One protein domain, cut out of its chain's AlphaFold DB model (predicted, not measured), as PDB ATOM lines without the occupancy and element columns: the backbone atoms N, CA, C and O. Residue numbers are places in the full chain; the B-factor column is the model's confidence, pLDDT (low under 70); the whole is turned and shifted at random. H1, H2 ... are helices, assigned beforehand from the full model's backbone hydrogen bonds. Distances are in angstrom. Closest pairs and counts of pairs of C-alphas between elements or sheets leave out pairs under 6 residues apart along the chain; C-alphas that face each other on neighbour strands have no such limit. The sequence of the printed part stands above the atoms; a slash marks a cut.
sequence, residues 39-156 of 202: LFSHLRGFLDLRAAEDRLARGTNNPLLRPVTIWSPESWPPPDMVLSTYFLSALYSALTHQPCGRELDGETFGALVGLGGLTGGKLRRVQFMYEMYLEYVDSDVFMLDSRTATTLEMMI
ATOM      1  N   LEU A  39     -40.740  -4.505  -8.925       75.50
ATOM      2  CA  LEU A  39     -41.189  -5.855  -9.294       75.50
ATOM      3  C   LEU A  39     -40.114  -6.669 -10.022       75.50
ATOM      4  O   LEU A  39     -39.984  -7.866  -9.794       75.50
ATOM      5  N   PHE A  40     -39.306  -6.025 -10.862       77.06
ATOM      6  CA  PHE A  40     -38.229  -6.673 -11.613       77.06
ATOM      7  C   PHE A  40     -36.851  -6.482 -10.968       77.06
ATOM      8  O   PHE A  40     -35.823  -6.779 -11.576       77.06
ATOM      9  N   SER A  41     -36.801  -6.022  -9.718       76.38
ATOM     10  CA  SER A  41     -35.546  -5.852  -8.979       76.38
ATOM     11  C   SER A  41     -34.749  -7.162  -8.892       76.38
ATOM     12  O   SER A  41     -33.520  -7.167  -9.007       76.38
ATOM     13  N   HIS A  42     -35.446  -8.297  -8.783       80.06
ATOM     14  CA  HIS A  42     -34.834  -9.622  -8.784       80.06
ATOM     15  C   HIS A  42     -34.227  -9.988 -10.134       80.06
ATOM     16  O   HIS A  42     -33.112 -10.513 -10.146       80.06
ATOM     17  N   LEU A  43     -34.915  -9.660 -11.232       85.12
ATOM     18  CA  LEU A  43     -34.530  -9.975 -12.608       85.12
ATOM     19  C   LEU A  43     -33.141  -9.420 -12.953       85.12
ATOM     20  O   LEU A  43     -32.320 -10.119 -13.540       85.12
ATOM     21  N   ARG A  44     -32.821  -8.204 -12.491       85.31
ATOM     22  CA  ARG A  44     -31.475  -7.628 -12.646       85.31
ATOM     23  C   ARG A  44     -30.387  -8.504 -12.019       85.31
ATOM     24  O   ARG A  44     -29.298  -8.614 -12.571       85.31
ATOM     25  N   GLY A  45     -30.679  -9.140 -10.888       87.06
ATOM     26  CA  GLY A  45     -29.751 -10.055 -10.224       87.06
ATOM     27  C   GLY A  45     -29.492 -11.347 -11.002       87.06
ATOM     28  O   GLY A  45     -28.474 -11.978 -10.756       87.06
ATOM     29  N   PHE A  46     -30.363 -11.720 -11.947       89.62
ATOM     30  CA  PHE A  46     -30.161 -12.903 -12.789       89.62
ATOM     31  C   PHE A  46     -29.143 -12.681 -13.914       89.62
ATOM     32  O   PHE A  46     -28.671 -13.651 -14.502       89.62
ATOM     33  N   LEU A  47     -28.767 -11.428 -14.203       90.88
ATOM     34  CA  LEU A  47     -27.702 -11.122 -15.167       90.88
ATOM     35  C   LEU A  47     -26.331 -11.636 -14.718       90.88
ATOM     36  O   LEU A  47     -25.493 -11.965 -15.559       90.88
ATOM     37  N   ASP A  48     -26.105 -11.709 -13.406       91.12
ATOM     38  CA  ASP A  48     -24.984 -12.446 -12.844       91.12
ATOM     39  C   ASP A  48     -25.385 -13.920 -12.740       91.12
ATOM     40  O   ASP A  48     -26.087 -14.330 -11.814       91.12
ATOM     41  N   LEU A  49     -24.942 -14.710 -13.721       88.94
ATOM     42  CA  LEU A  49     -25.301 -16.123 -13.830       88.94
ATOM     43  C   LEU A  49     -24.931 -16.912 -12.570       88.94
ATOM     44  O   LEU A  49     -25.680 -17.790 -12.159       88.94
ATOM     45  N   ARG A  50     -23.817 -16.563 -11.919       89.88
ATOM     46  CA  ARG A  50     -23.375 -17.252 -10.706       89.88
ATOM     47  C   ARG A  50     -24.275 -16.909  -9.525       89.88
ATOM     48  O   ARG A  50     -24.698 -17.791  -8.787       89.88
ATOM     49  N   ALA A  51     -24.625 -15.631  -9.372       89.81
ATOM     50  CA  ALA A  51     -25.575 -15.216  -8.345       89.81
ATOM     51  C   ALA A  51     -26.979 -15.808  -8.576       89.81
ATOM     52  O   ALA A  51     -27.689 -16.098  -7.608       89.81
ATOM     53  N   ALA A  52     -27.380 -15.983  -9.837       89.44
ATOM     54  CA  ALA A  52     -28.624 -16.639 -10.227       89.44
ATOM     55  C   ALA A  52     -28.633 -18.125  -9.838       89.44
ATOM     56  O   ALA A  52     -29.576 -18.584  -9.193       89.44
ATOM     57  N   GLU A  53     -27.564 -18.854 -10.163       89.62
ATOM     58  CA  GLU A  53     -27.373 -20.260  -9.789       89.62
ATOM     59  C   GLU A  53     -27.396 -20.439  -8.272       89.62
ATOM     60  O   GLU A  53     -28.150 -21.267  -7.763       89.62
ATOM     61  N   ASP A  54     -26.666 -19.602  -7.529       88.38
ATOM     62  CA  ASP A  54     -26.663 -19.630  -6.066       88.38
ATOM     63  C   ASP A  54     -28.066 -19.372  -5.486       88.38
ATOM     64  O   ASP A  54     -28.441 -19.941  -4.458       88.38
ATOM     65  N   ARG A  55     -28.863 -18.498  -6.118       86.12
ATOM     66  CA  ARG A  55     -30.262 -18.247  -5.723       86.12
ATOM     67  C   ARG A  55     -31.140 -19.467  -5.965       86.12
ATOM     68  O   ARG A  55     -31.870 -19.856  -5.056       86.12
ATOM     69  N   LEU A  56     -31.049 -20.072  -7.145       86.00
ATOM     70  CA  LEU A  56     -31.797 -21.280  -7.492       86.00
ATOM     71  C   LEU A  56     -31.420 -22.450  -6.582       86.00
ATOM     72  O   LEU A  56     -32.301 -23.115  -6.047       86.00
ATOM     73  N   ALA A  57     -30.126 -22.642  -6.317       84.31
ATOM     74  CA  ALA A  57     -29.625 -23.672  -5.416       84.31
ATOM     75  C   ALA A  57     -30.157 -23.509  -3.981       84.31
ATOM     76  O   ALA A  57     -30.411 -24.490  -3.285       84.31
ATOM     77  N   ARG A  58     -30.366 -22.274  -3.506       82.56
ATOM     78  CA  ARG A  58     -31.025 -22.048  -2.209       82.56
ATOM     79  C   ARG A  58     -32.500 -22.450  -2.228       82.56
ATOM     80  O   ARG A  58     -32.966 -23.006  -1.238       82.56
ATOM     81  N   GLY A  59     -33.205 -22.199  -3.332       75.44
ATOM     82  CA  GLY A  59     -34.598 -22.617  -3.517       75.44
ATOM     83  C   GLY A  59     -34.753 -24.137  -3.564       75.44
ATOM     84  O   GLY A  59     -35.564 -24.694  -2.831       75.44
ATOM     85  N   THR A  60     -33.910 -24.829  -4.336       73.56
ATOM     86  CA  THR A  60     -33.959 -26.298  -4.493       73.56
ATOM     87  C   THR A  60     -33.646 -27.064  -3.207       73.56
ATOM     88  O   THR A  60     -34.124 -28.186  -3.023       73.56
ATOM     89  N   ASN A  61     -32.853 -26.469  -2.310       73.75
ATOM     90  CA  ASN A  61     -32.540 -27.029  -0.996       73.75
ATOM     91  C   ASN A  61     -33.683 -26.865   0.022       73.75
ATOM     92  O   ASN A  61     -33.627 -27.480   1.087       73.75
ATOM     93  N   ASN A  62     -34.718 -26.073  -0.280       74.12
ATOM     94  CA  ASN A  62     -35.912 -25.992   0.549       74.12
ATOM     95  C   ASN A  62     -36.915 -27.084   0.122       74.12
ATOM     96  O   ASN A  62     -37.516 -26.978  -0.948       74.12
ATOM     97  N   PRO A  63     -37.143 -28.129   0.941       68.19
ATOM     98  CA  PRO A  63     -38.011 -29.248   0.572       68.19
ATOM     99  C   PRO A  63     -39.482 -28.847   0.383       68.19
ATOM    100  O   PRO A  63     -40.212 -29.579  -0.277       68.19
ATOM    101  N   LEU A  64     -39.911 -27.704   0.933       68.62
ATOM    102  CA  LEU A  64     -41.271 -27.176   0.769       68.62
ATOM    103  C   LEU A  64     -41.491 -26.499  -0.589       68.62
ATOM    104  O   LEU A  64     -42.623 -26.390  -1.036       68.62
ATOM    105  N   LEU A  65     -40.409 -26.058  -1.230       65.38
ATOM    106  CA  LEU A  65     -40.419 -25.298  -2.480       65.38
ATOM    107  C   LEU A  65     -39.907 -26.126  -3.662       65.38
ATOM    108  O   LEU A  65     -39.599 -25.583  -4.717       65.38
ATOM    109  N   ARG A  66     -39.748 -27.443  -3.487       63.25
ATOM    110  CA  ARG A  66     -39.261 -28.319  -4.550       63.25
ATOM    111  C   ARG A  66     -40.394 -28.537  -5.571       63.25
ATOM    112  O   ARG A  66     -41.357 -29.229  -5.241       63.25
ATOM    113  N   PRO A  67     -40.282 -28.024  -6.808       61.75
ATOM    114  CA  PRO A  67     -41.227 -28.311  -7.863       61.75
ATOM    115  C   PRO A  67     -41.139 -29.790  -8.234       61.75
ATOM    116  O   PRO A  67     -40.131 -30.471  -8.023       61.75
ATOM    117  N   VAL A  68     -42.234 -30.297  -8.798       60.62
ATOM    118  CA  VAL A  68     -42.363 -31.699  -9.227       60.62
ATOM    119  C   VAL A  68     -41.369 -32.029 -10.350       60.62
ATOM    120  O   VAL A  68     -40.971 -33.179 -10.532       60.62
ATOM    121  N   THR A  69     -40.926 -31.012 -11.085       58.19
ATOM    122  CA  THR A  69     -39.943 -31.097 -12.158       58.19
ATOM    123  C   THR A  69     -38.514 -30.947 -11.619       58.19
ATOM    124  O   THR A  69     -38.121 -29.924 -11.065       58.19
ATOM    125  N   ILE A  70     -37.719 -32.008 -11.781       59.16
ATOM    126  CA  ILE A  70     -36.329 -32.122 -11.312       59.16
ATOM    127  C   ILE A  70     -35.409 -31.368 -12.281       59.16
ATOM    128  O   ILE A  70     -34.727 -31.980 -13.102       59.16
ATOM    129  N   TRP A  71     -35.395 -30.038 -12.229       67.25
ATOM    130  CA  TRP A  71     -34.428 -29.263 -13.008       67.25
ATOM    131  C   TRP A  71     -33.175 -28.989 -12.180       67.25
ATOM    132  O   TRP A  71     -33.242 -28.522 -11.044       67.25
ATOM    133  N   SER A  72     -32.005 -29.282 -12.749       74.56
ATOM    134  CA  SER A  72     -30.739 -28.858 -12.148       74.56
ATOM    135  C   SER A  72     -30.554 -27.351 -12.374       74.56
ATOM    136  O   SER A  72     -30.764 -26.901 -13.503       74.56
ATOM    137  N   PRO A  73     -30.094 -26.569 -11.380       70.19
ATOM    138  CA  PRO A  73     -29.678 -25.178 -11.585       70.19
ATOM    139  C   PRO A  73     -28.619 -25.013 -12.687       70.19
ATOM    140  O   PRO A  73     -28.523 -23.957 -13.299       70.19
ATOM    141  N   GLU A  74     -27.851 -26.071 -12.960       76.50
ATOM    142  CA  GLU A  74     -26.817 -26.112 -13.998       76.50
ATOM    143  C   GLU A  74     -27.363 -26.479 -15.388       76.50
ATOM    144  O   GLU A  74     -26.599 -26.580 -16.352       76.50
ATOM    145  N   SER A  75     -28.672 -26.730 -15.505       81.12
ATOM    146  CA  SER A  75     -29.276 -27.074 -16.788       81.12
ATOM    147  C   SER A  75     -29.160 -25.912 -17.772       81.12
ATOM    148  O   SER A  75     -29.317 -24.735 -17.440       81.12
ATOM    149  N   TRP A  76     -28.820 -26.258 -19.009       83.44
ATOM    150  CA  TRP A  76     -28.745 -25.295 -20.094       83.44
ATOM    151  C   TRP A  76     -30.136 -25.078 -20.691       83.44
ATOM    152  O   TRP A  76     -30.912 -26.035 -20.756       83.44
ATOM    153  N   PRO A  77     -30.442 -23.855 -21.166       87.75
ATOM    154  CA  PRO A  77     -31.674 -23.615 -21.898       87.75
ATOM    155  C   PRO A  77     -31.749 -24.550 -23.115       87.75
ATOM    156  O   PRO A  77     -30.709 -24.815 -23.736       87.75
ATOM    157  N   PRO A  78     -32.951 -25.018 -23.493       86.00
ATOM    158  CA  PRO A  78     -33.148 -25.738 -24.743       86.00
ATOM    159  C   PRO A  78     -32.539 -24.967 -25.929       86.00
ATOM    160  O   PRO A  78     -32.609 -23.732 -25.962       86.00
ATOM    161  N   PRO A  79     -31.910 -25.652 -26.900       81.94
ATOM    162  CA  PRO A  79     -31.217 -24.994 -28.010       81.94
ATOM    163  C   PRO A  79     -32.158 -24.161 -28.896       81.94
ATOM    164  O   PRO A  79     -31.719 -23.205 -29.530       81.94
ATOM    165  N   ASP A  80     -33.441 -24.512 -28.908       87.38
ATOM    166  CA  ASP A  80     -34.548 -23.880 -29.620       87.38
ATOM    167  C   ASP A  80     -35.329 -22.863 -28.771       87.38
ATOM    168  O   ASP A  80     -36.299 -22.278 -29.252       87.38
ATOM    169  N   MET A  81     -34.910 -22.611 -27.525       87.00
ATOM    170  CA  MET A  81     -35.585 -21.653 -26.654       87.00
ATOM    171  C   MET A  81     -35.553 -20.252 -27.272       87.00
ATOM    172  O   MET A  81     -34.490 -19.648 -27.448       87.00
ATOM    173  N   VAL A  82     -36.732 -19.714 -27.570       89.81
ATOM    174  CA  VAL A  82     -36.870 -18.363 -28.110       89.81
ATOM    175  C   VAL A  82     -36.745 -17.352 -26.978       89.81
ATOM    176  O   VAL A  82     -37.346 -17.492 -25.912       89.81
ATOM    177  N   LEU A  83     -35.945 -16.317 -27.221       90.00
ATOM    178  CA  LEU A  83     -35.811 -15.205 -26.296       90.00
ATOM    179  C   LEU A  83     -37.083 -14.359 -26.371       90.00
ATOM    180  O   LEU A  83     -37.414 -13.820 -27.424       90.00
ATOM    181  N   SER A  84     -37.806 -14.270 -25.263       89.81
ATOM    182  CA  SER A  84     -39.077 -13.561 -25.206       89.81
ATOM    183  C   SER A  84     -38.852 -12.051 -25.316       89.81
ATOM    184  O   SER A  84     -38.105 -11.454 -24.536       89.81
ATOM    185  N   THR A  85     -39.545 -11.406 -26.253       86.81
ATOM    186  CA  THR A  85     -39.564  -9.939 -26.396       86.81
ATOM    187  C   THR A  85     -40.078  -9.259 -25.124       86.81
ATOM    188  O   THR A  85     -39.591  -8.193 -24.730       86.81
ATOM    189  N   TYR A  86     -41.000  -9.911 -24.412       83.69
ATOM    190  CA  TYR A  86     -41.509  -9.463 -23.116       83.69
ATOM    191  C   TYR A  86     -40.436  -9.520 -22.034       83.69
ATOM    192  O   TYR A  86     -40.234  -8.543 -21.311       83.69
ATOM    193  N   PHE A  87     -39.700 -10.630 -21.956       88.94
ATOM    194  CA  PHE A  87     -38.578 -10.762 -21.030       88.94
ATOM    195  C   PHE A  87     -37.548  -9.649 -21.258       88.94
ATOM    196  O   PHE A  87     -37.135  -8.986 -20.306       88.94
ATOM    197  N   LEU A  88     -37.195  -9.380 -22.517       90.56
ATOM    198  CA  LEU A  88     -36.256  -8.315 -22.866       90.56
ATOM    199  C   LEU A  88     -36.774  -6.926 -22.508       90.56
ATOM    200  O   LEU A  88     -36.016  -6.103 -21.999       90.56
ATOM    201  N   SER A  89     -38.065  -6.671 -22.703       85.81
ATOM    202  CA  SER A  89     -38.693  -5.399 -22.338       85.81
ATOM    203  C   SER A  89     -38.733  -5.187 -20.820       85.81
ATOM    204  O   SER A  89     -38.449  -4.085 -20.336       85.81
ATOM    205  N   ALA A  90     -39.033  -6.237 -20.047       84.69
ATOM    206  CA  ALA A  90     -38.973  -6.205 -18.586       84.69
ATOM    207  C   ALA A  90     -37.543  -5.994 -18.086       84.69
ATOM    208  O   ALA A  90     -37.306  -5.137 -17.237       84.69
ATOM    209  N   LEU A  91     -36.587  -6.738 -18.643       88.75
ATOM    210  CA  LEU A  91     -35.176  -6.632 -18.292       88.75
ATOM    211  C   LEU A  91     -34.623  -5.248 -18.638       88.75
ATOM    212  O   LEU A  91     -33.897  -4.664 -17.837       88.75
ATOM    213  N   TYR A  92     -35.016  -4.686 -19.782       88.12
ATOM    214  CA  TYR A  92     -34.678  -3.318 -20.159       88.12
ATOM    215  C   TYR A  92     -35.198  -2.331 -19.116       88.12
ATOM    216  O   TYR A  92     -34.420  -1.567 -18.549       88.12
ATOM    217  N   SER A  93     -36.487  -2.427 -18.787       83.75
ATOM    218  CA  SER A  93     -37.132  -1.561 -17.795       83.75
ATOM    219  C   SER A  93     -36.485  -1.681 -16.412       83.75
ATOM    220  O   SER A  93     -36.341  -0.687 -15.705       83.75
ATOM    221  N   ALA A  94     -36.045  -2.882 -16.027       85.12
ATOM    222  CA  ALA A  94     -35.349  -3.130 -14.767       85.12
ATOM    223  C   ALA A  94     -33.947  -2.497 -14.711       85.12
ATOM    224  O   ALA A  94     -33.440  -2.206 -13.625       85.12
ATOM    225  N   LEU A  95     -33.301  -2.313 -15.864       86.94
ATOM    226  CA  LEU A  95     -31.950  -1.765 -15.964       86.94
ATOM    227  C   LEU A  95     -31.937  -0.253 -16.162       86.94
ATOM    228  O   LEU A  95     -31.100   0.423 -15.567       86.94
ATOM    229  N   THR A  96     -32.843   0.269 -16.985       84.75
ATOM    230  CA  THR A  96     -32.863   1.681 -17.387       84.75
ATOM    231  C   THR A  96     -33.924   2.501 -16.670       84.75
ATOM    232  O   THR A  96     -33.912   3.723 -16.782       84.75
ATOM    233  N   HIS A  97     -34.836   1.855 -15.933       81.00
ATOM    234  CA  HIS A  97     -36.020   2.487 -15.345       81.00
ATOM    235  C   HIS A  97     -36.945   3.142 -16.386       81.00
ATOM    236  O   HIS A  97     -37.753   4.005 -16.047       81.00
ATOM    237  N   GLN A  98     -36.844   2.732 -17.656       79.31
ATOM    238  CA  GLN A  98     -37.638   3.264 -18.760       79.31
ATOM    239  C   GLN A  98     -38.311   2.139 -19.551       79.31
ATOM    240  O   GLN A  98     -37.713   1.079 -19.743       79.31
ATOM    241  N   PRO A  99     -39.541   2.350 -20.051       75.62
ATOM    242  CA  PRO A  99     -40.172   1.390 -20.943       75.62
ATOM    243  C   PRO A  99     -39.401   1.309 -22.267       75.62
ATOM    244  O   PRO A  99     -38.897   2.314 -22.769       75.62
ATOM    245  N   CYS A 100     -39.336   0.115 -22.859       78.00
ATOM    246  CA  CYS A 100     -38.842  -0.009 -24.223       78.00
ATOM    247  C   CYS A 100     -39.973   0.324 -25.201       78.00
ATOM    248  O   CYS A 100     -41.009  -0.334 -25.190       78.00
ATOM    249  N   GLY A 101     -39.785   1.350 -26.032       79.06
ATOM    250  CA  GLY A 101     -40.761   1.749 -27.054       79.06
ATOM    251  C   GLY A 101     -40.657   0.969 -28.367       79.06
ATOM    252  O   GLY A 101     -41.303   1.342 -29.339       79.06
ATOM    253  N   ARG A 102     -39.811  -0.065 -28.430       82.50
ATOM    254  CA  ARG A 102     -39.564  -0.853 -29.640       82.50
ATOM    255  C   ARG A 102     -39.429  -2.329 -29.314       82.50
ATOM    256  O   ARG A 102     -39.092  -2.690 -28.189       82.50
ATOM    257  N   GLU A 103     -39.642  -3.165 -30.319       84.62
ATOM    258  CA  GLU A 103     -39.339  -4.585 -30.217       84.62
ATOM    259  C   GLU A 103     -37.824  -4.786 -30.066       84.62
ATOM    260  O   GLU A 103     -37.016  -4.113 -30.714       84.62
ATOM    261  N   LEU A 104     -37.440  -5.665 -29.142       85.88
ATOM    262  CA  LEU A 104     -36.051  -5.965 -28.821       85.88
ATOM    263  C   LEU A 104     -35.772  -7.423 -29.156       85.88
ATOM    264  O   LEU A 104     -36.472  -8.310 -28.673       85.88
ATOM    265  N   ASP A 105     -34.698  -7.660 -29.901       88.94
ATOM    266  CA  ASP A 105     -34.026  -8.953 -29.940       88.94
ATOM    267  C   ASP A 105     -32.815  -8.954 -28.988       88.94
ATOM    268  O   ASP A 105     -32.465  -7.942 -28.365       88.94
ATOM    269  N   GLY A 106     -32.163 -10.109 -28.844       84.19
ATOM    270  CA  GLY A 106     -31.031 -10.251 -27.929       84.19
ATOM    271  C   GLY A 106     -29.797  -9.425 -28.313       84.19
ATOM    272  O   GLY A 106     -29.041  -9.026 -27.429       84.19
ATOM    273  N   GLU A 107     -29.582  -9.157 -29.601       84.38
ATOM    274  CA  GLU A 107     -28.406  -8.423 -30.091       84.38
ATOM    275  C   GLU A 107     -28.600  -6.912 -29.923       84.38
ATOM    276  O   GLU A 107     -27.767  -6.216 -29.335       84.38
ATOM    277  N   THR A 108     -29.763  -6.428 -30.344       87.44
ATOM    278  CA  THR A 108     -30.247  -5.059 -30.196       87.44
ATOM    279  C   THR A 108     -30.341  -4.666 -28.726       87.44
ATOM    280  O   THR A 108     -29.992  -3.539 -28.371       87.44
ATOM    281  N   PHE A 109     -30.767  -5.586 -27.852       89.25
ATOM    282  CA  PHE A 109     -30.775  -5.369 -26.406       89.25
ATOM    283  C   PHE A 109     -29.367  -5.095 -25.866       89.25
ATOM    284  O   PHE A 109     -29.150  -4.089 -25.188       89.25
ATOM    285  N   GLY A 110     -28.401  -5.964 -26.182       85.94
ATOM    286  CA  GLY A 110     -27.023  -5.829 -25.701       85.94
ATOM    287  C   GLY A 110     -26.384  -4.508 -26.137       85.94
ATOM    288  O   GLY A 110     -25.761  -3.825 -25.321       85.94
ATOM    289  N   ALA A 111     -26.609  -4.114 -27.394       85.75
ATOM    290  CA  ALA A 111     -26.141  -2.840 -27.932       85.75
ATOM    291  C   ALA A 111     -26.769  -1.635 -27.215       85.75
ATOM    292  O   ALA A 111     -26.073  -0.679 -26.883       85.75
ATOM    293  N   LEU A 112     -28.076  -1.688 -26.949       87.50
ATOM    294  CA  LEU A 112     -28.819  -0.558 -26.403       87.50
ATOM    295  C   LEU A 112     -28.559  -0.331 -24.903       87.50
ATOM    296  O   LEU A 112     -28.523   0.813 -24.459       87.50
ATOM    297  N   VAL A 113     -28.328  -1.388 -24.123       86.62
ATOM    298  CA  VAL A 113     -28.009  -1.253 -22.687       86.62
ATOM    299  C   VAL A 113     -26.516  -0.964 -22.452       86.62
ATOM    300  O   VAL A 113     -26.111  -0.622 -21.343       86.62
ATOM    301  N   GLY A 114     -25.670  -1.080 -23.482       84.81
ATOM    302  CA  GLY A 114     -24.230  -0.820 -23.377       84.81
ATOM    303  C   GLY A 114     -23.475  -1.848 -22.525       84.81
ATOM    304  O   GLY A 114     -22.337  -1.611 -22.119       84.81
ATOM    305  N   LEU A 115     -24.087  -3.000 -22.244       81.50
ATOM    306  CA  LEU A 115     -23.468  -4.071 -21.470       81.50
ATOM    307  C   LEU A 115     -22.738  -5.030 -22.413       81.50
ATOM    308  O   LEU A 115     -23.277  -6.045 -22.862       81.50
ATOM    309  N   GLY A 116     -21.482  -4.690 -22.706       74.31
ATOM    310  CA  GLY A 116     -20.592  -5.523 -23.508       74.31
ATOM    311  C   GLY A 116     -20.554  -6.966 -22.994       74.31
ATOM    312  O   GLY A 116     -20.296  -7.223 -21.820       74.31
ATOM    313  N   GLY A 117     -20.831  -7.923 -23.880       81.69
ATOM    314  CA  GLY A 117     -20.788  -9.352 -23.564       81.69
ATOM    315  C   GLY A 117     -22.121  -9.983 -23.156       81.69
ATOM    316  O   GLY A 117     -22.120 -11.183 -22.866       81.69
ATOM    317  N   LEU A 118     -23.235  -9.242 -23.157       87.38
ATOM    318  CA  LEU A 118     -24.586  -9.814 -23.147       87.38
ATOM    319  C   LEU A 118     -24.936 -10.335 -24.545       87.38
ATOM    320  O   LEU A 118     -25.454  -9.616 -25.391       87.38
ATOM    321  N   THR A 119     -24.601 -11.598 -24.799       89.81
ATOM    322  CA  THR A 119     -24.984 -12.285 -26.036       89.81
ATOM    323  C   THR A 119     -26.404 -12.836 -25.921       89.81
ATOM    324  O   THR A 119     -26.868 -13.137 -24.818       89.81
ATOM    325  N   GLY A 120     -27.071 -13.072 -27.055       89.06
ATOM    326  CA  GLY A 120     -28.381 -13.735 -27.071       89.06
ATOM    327  C   GLY A 120     -28.383 -15.083 -26.336       89.06
ATOM    328  O   GLY A 120     -29.343 -15.410 -25.647       89.06
ATOM    329  N   GLY A 121     -27.274 -15.835 -26.389       90.38
ATOM    330  CA  GLY A 121     -27.116 -17.084 -25.634       90.38
ATOM    331  C   GLY A 121     -27.106 -16.885 -24.115       90.38
ATOM    332  O   GLY A 121     -27.749 -17.648 -23.395       90.38
ATOM    333  N   LYS A 122     -26.437 -15.836 -23.615       91.06
ATOM    334  CA  LYS A 122     -26.500 -15.490 -22.187       91.06
ATOM    335  C   LYS A 122     -27.899 -15.044 -21.795       91.06
ATOM    336  O   LYS A 122     -28.405 -15.525 -20.793       91.06
ATOM    337  N   LEU A 123     -28.533 -14.185 -22.592       92.69
ATOM    338  CA  LEU A 123     -29.894 -13.715 -22.327       92.69
ATOM    339  C   LEU A 123     -30.900 -14.871 -22.256       92.69
ATOM    340  O   LEU A 123     -31.717 -14.887 -21.343       92.69
ATOM    341  N   ARG A 124     -30.785 -15.878 -23.132       92.75
ATOM    342  CA  ARG A 124     -31.606 -17.099 -23.055       92.75
ATOM    343  C   ARG A 124     -31.386 -17.859 -21.753       92.75
ATOM    344  O   ARG A 124     -32.347 -18.271 -21.121       92.75
ATOM    345  N   ARG A 125     -30.132 -17.997 -21.313       91.94
ATOM    346  CA  ARG A 125     -29.823 -18.629 -20.022       91.94
ATOM    347  C   ARG A 125     -30.390 -17.835 -18.846       91.94
ATOM    348  O   ARG A 125     -30.925 -18.434 -17.923       91.94
ATOM    349  N   VAL A 126     -30.302 -16.504 -18.883       92.44
ATOM    350  CA  VAL A 126     -30.908 -15.632 -17.863       92.44
ATOM    351  C   VAL A 126     -32.426 -15.816 -17.841       92.44
ATOM    352  O   VAL A 126     -32.977 -16.016 -16.761       92.44
ATOM    353  N   GLN A 127     -33.090 -15.794 -19.002       92.50
ATOM    354  CA  GLN A 127     -34.535 -16.026 -19.102       92.50
ATOM    355  C   GLN A 127     -34.913 -17.387 -18.520       92.50
ATOM    356  O   GLN A 127     -35.771 -17.452 -17.649       92.50
ATOM    357  N   PHE A 128     -34.218 -18.444 -18.929       90.31
ATOM    358  CA  PHE A 128     -34.461 -19.800 -18.450       90.31
ATOM    359  C   PHE A 128     -34.316 -19.931 -16.928       90.31
ATOM    360  O   PHE A 128     -35.196 -20.454 -16.252       90.31
ATOM    361  N   MET A 129     -33.233 -19.400 -16.356       89.62
ATOM    362  CA  MET A 129     -33.036 -19.417 -14.904       89.62
ATOM    363  C   MET A 129     -34.082 -18.589 -14.158       89.62
ATOM    364  O   MET A 129     -34.456 -18.938 -13.040       89.62
ATOM    365  N   TYR A 130     -34.541 -17.491 -14.754       88.62
ATOM    366  CA  TYR A 130     -35.588 -16.664 -14.173       88.62
ATOM    367  C   TYR A 130     -36.951 -17.368 -14.201       88.62
ATOM    368  O   TYR A 130     -37.654 -17.356 -13.198       88.62
ATOM    369  N   GLU A 131     -37.298 -18.037 -15.302       86.19
ATOM    370  CA  GLU A 131     -38.504 -18.869 -15.405       86.19
ATOM    371  C   GLU A 131     -38.483 -19.994 -14.367       86.19
ATOM    372  O   GLU A 131     -39.437 -20.137 -13.604       86.19
ATOM    373  N   MET A 132     -37.354 -20.697 -14.234       83.62
ATOM    374  CA  MET A 132     -37.165 -21.673 -13.160       83.62
ATOM    375  C   MET A 132     -37.371 -21.041 -11.780       83.62
ATOM    376  O   MET A 132     -38.062 -21.600 -10.939       83.62
ATOM    377  N   TYR A 133     -36.783 -19.870 -11.522       83.38
ATOM    378  CA  TYR A 133     -36.930 -19.191 -10.235       83.38
ATOM    379  C   TYR A 133     -38.391 -18.890  -9.893       83.38
ATOM    380  O   TYR A 133     -38.786 -19.083  -8.743       83.38
ATOM    381  N   LEU A 134     -39.183 -18.455 -10.876       79.50
ATOM    382  CA  LEU A 134     -40.614 -18.233 -10.690       79.50
ATOM    383  C   LEU A 134     -41.341 -19.540 -10.340       79.50
ATOM    384  O   LEU A 134     -42.207 -19.525  -9.470       79.50
ATOM    385  N   GLU A 135     -40.950 -20.670 -10.936       75.56
ATOM    386  CA  GLU A 135     -41.489 -21.986 -10.562       75.56
ATOM    387  C   GLU A 135     -41.098 -22.408  -9.134       75.56
ATOM    388  O   GLU A 135     -41.936 -22.953  -8.419       75.56
ATOM    389  N   TYR A 136     -39.853 -22.151  -8.710       71.94
ATOM    390  CA  TYR A 136     -39.315 -22.559  -7.401       71.94
ATOM    391  C   TYR A 136     -39.821 -21.716  -6.228       71.94
ATOM    392  O   TYR A 136     -40.089 -22.242  -5.154       71.94
ATOM    393  N   VAL A 137     -39.826 -20.391  -6.371       67.75
ATOM    394  CA  VAL A 137     -39.950 -19.468  -5.229       67.75
ATOM    395  C   VAL A 137     -41.323 -18.812  -5.173       67.75
ATOM    396  O   VAL A 137     -41.762 -18.422  -4.094       67.75
ATOM    397  N   ASP A 138     -42.010 -18.712  -6.309       61.69
ATOM    398  CA  ASP A 138     -43.200 -17.874  -6.460       61.69
ATOM    399  C   ASP A 138     -44.503 -18.676  -6.607       61.69
ATOM    400  O   ASP A 138     -45.526 -18.154  -7.053       61.69
ATOM    401  N   SER A 139     -44.501 -19.953  -6.202       51.81
ATOM    402  CA  SER A 139     -45.689 -20.815  -6.266       51.81
ATOM    403  C   SER A 139     -46.827 -20.339  -5.344       51.81
ATOM    404  O   SER A 139     -47.989 -20.595  -5.645       51.81
ATOM    405  N   ASP A 140     -46.521 -19.608  -4.262       42.84
ATOM    406  CA  ASP A 140     -47.522 -19.111  -3.301       42.84
ATOM    407  C   ASP A 140     -48.128 -17.741  -3.674       42.84
ATOM    408  O   ASP A 140     -49.237 -17.426  -3.242       42.84
ATOM    409  N   VAL A 141     -47.454 -16.924  -4.496       44.03
ATOM    410  CA  VAL A 141     -47.944 -15.586  -4.907       44.03
ATOM    411  C   VAL A 141     -48.589 -15.616  -6.300       44.03
ATOM    412  O   VAL A 141     -49.426 -14.770  -6.614       44.03
ATOM    413  N   PHE A 142     -48.282 -16.626  -7.124       41.12
ATOM    414  CA  PHE A 142     -48.781 -16.760  -8.500       41.12
ATOM    415  C   PHE A 142     -49.765 -17.921  -8.711       41.12
ATOM    416  O   PHE A 142     -49.916 -18.405  -9.832       41.12
ATOM    417  N   MET A 143     -50.531 -18.302  -7.679       38.38
ATOM    418  CA  MET A 143     -51.763 -19.111  -7.801       38.38
ATOM    419  C   MET A 143     -52.892 -18.351  -8.543       38.38
ATOM    420  O   MET A 143     -54.043 -18.309  -8.113       38.38
ATOM    421  N   LEU A 144     -52.568 -17.736  -9.679       38.31
ATOM    422  CA  LEU A 144     -53.496 -17.319 -10.720       38.31
ATOM    423  C   LEU A 144     -53.189 -18.156 -11.961       38.31
ATOM    424  O   LEU A 144     -52.416 -17.765 -12.827       38.31
ATOM    425  N   ASP A 145     -53.844 -19.311 -11.974       34.44
ATOM    426  CA  ASP A 145     -54.175 -20.164 -13.110       34.44
ATOM    427  C   ASP A 145     -53.022 -20.755 -13.947       34.44
ATOM    428  O   ASP A 145     -52.204 -20.101 -14.594       34.44
ATOM    429  N   SER A 146     -53.006 -22.080 -13.954       35.59
ATOM    430  CA  SER A 146     -52.067 -22.944 -14.648       35.59
ATOM    431  C   SER A 146     -52.154 -22.779 -16.168       35.59
ATOM    432  O   SER A 146     -53.017 -23.383 -16.804       35.59
ATOM    433  N   ARG A 147     -51.232 -22.009 -16.759       34.44
ATOM    434  CA  ARG A 147     -50.731 -22.150 -18.143       34.44
ATOM    435  C   ARG A 147     -49.481 -21.282 -18.313       34.44
ATOM    436  O   ARG A 147     -49.530 -20.118 -18.687       34.44
ATOM    437  N   THR A 148     -48.332 -21.884 -18.036       42.22
ATOM    438  CA  THR A 148     -46.992 -21.274 -17.961       42.22
ATOM    439  C   THR A 148     -46.426 -20.722 -19.278       42.22
ATOM    440  O   THR A 148     -45.353 -20.133 -19.272       42.22
ATOM    441  N   ALA A 149     -47.157 -20.796 -20.395       37.12
ATOM    442  CA  ALA A 149     -46.838 -20.027 -21.603       37.12
ATOM    443  C   ALA A 149     -47.414 -18.597 -21.560       37.12
ATOM    444  O   ALA A 149     -46.917 -17.697 -22.230       37.12
ATOM    445  N   THR A 150     -48.439 -18.362 -20.739       41.44
ATOM    446  CA  THR A 150     -49.168 -17.092 -20.696       41.44
ATOM    447  C   THR A 150     -48.606 -16.141 -19.640       41.44
ATOM    448  O   THR A 150     -48.994 -14.988 -19.615       41.44
ATOM    449  N   THR A 151     -47.666 -16.539 -18.779       43.34
ATOM    450  CA  THR A 151     -47.211 -15.690 -17.658       43.34
ATOM    451  C   THR A 151     -46.325 -14.523 -18.109       43.34
ATOM    452  O   THR A 151     -46.482 -13.423 -17.587       43.34
ATOM    453  N   LEU A 152     -45.475 -14.695 -19.131       44.62
ATOM    454  CA  LEU A 152     -44.729 -13.582 -19.747       44.62
ATOM    455  C   LEU A 152     -45.625 -12.709 -20.649       44.62
ATOM    456  O   LEU A 152     -45.525 -11.483 -20.589       44.62
ATOM    457  N   GLU A 153     -46.549 -13.319 -21.402       39.38
ATOM    458  CA  GLU A 153     -47.540 -12.602 -22.226       39.38
ATOM    459  C   GLU A 153     -48.539 -11.802 -21.378       39.38
ATOM    460  O   GLU A 153     -48.787 -10.627 -21.650       39.38
ATOM    461  N   MET A 154     -49.065 -12.393 -20.301       40.97
ATOM    462  CA  MET A 154     -49.939 -11.733 -19.333       40.97
ATOM    463  C   MET A 154     -49.167 -10.672 -18.571       40.97
ATOM    464  O   MET A 154     -49.731  -9.622 -18.294       40.97
ATOM    465  N   MET A 155     -47.888 -10.883 -18.243       43.31
ATOM    466  CA  MET A 155     -47.109  -9.876 -17.532       43.31
ATOM    467  C   MET A 155     -47.027  -8.546 -18.301       43.31
ATOM    468  O   MET A 155     -46.952  -7.516 -17.641       43.31
ATOM    469  N   ILE A 156     -47.035  -8.479 -19.634       49.19
ATOM    470  CA  ILE A 156     -46.701  -7.212 -20.325       49.19
ATOM    471  C   ILE A 156     -47.555  -6.952 -21.572       49.19
ATOM    472  O   ILE A 156     -47.088  -6.357 -22.540       49.19
TER     473      ILE A 156
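What this domain is: This is residues 39 to 156 of the 202 residues of the protein "Putative cyclin-like f-box protein" of Togninia minima (strain UCR-PA7) (UniProt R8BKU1). H5 runs through the middle beside H2; H3 and H4 stand about perpendicular to H5; H1 and H6 pack on H3. It has 118 printed residues with six named helices, H1 to H6 in order, all helix. It is compact, radius of gyration of the C-alphas 14.2 A, spans 40, 29 and 27 A.

How they stand to each other: H5, residues 120 to 137, touches H2, residues 49 to 60, closest at C-alphas 136 and 59, 6.1 A. H3, residues 85 to 96, touches H4, residues 106 to 113, closest at C-alphas 88 and 109, 7.2 A. In these and H6, residues 150 to 155, every O i to N i+4 pair is within hydrogen-bond range; H1, residues 41 to 45, has 0 of 1, and 1 of 2 for O i to N i+3.

Where its parts are: H5 runs 25.4 A from C-alpha 120 (-28.381, -13.735, -27.071) to C-alpha 137 (-39.950, -19.468, -5.229).

The domain as a whole: H2 to H3 and H5 to H6 are long links. pLDDT is under 70 at residues 63 to 71 and 137 to 156.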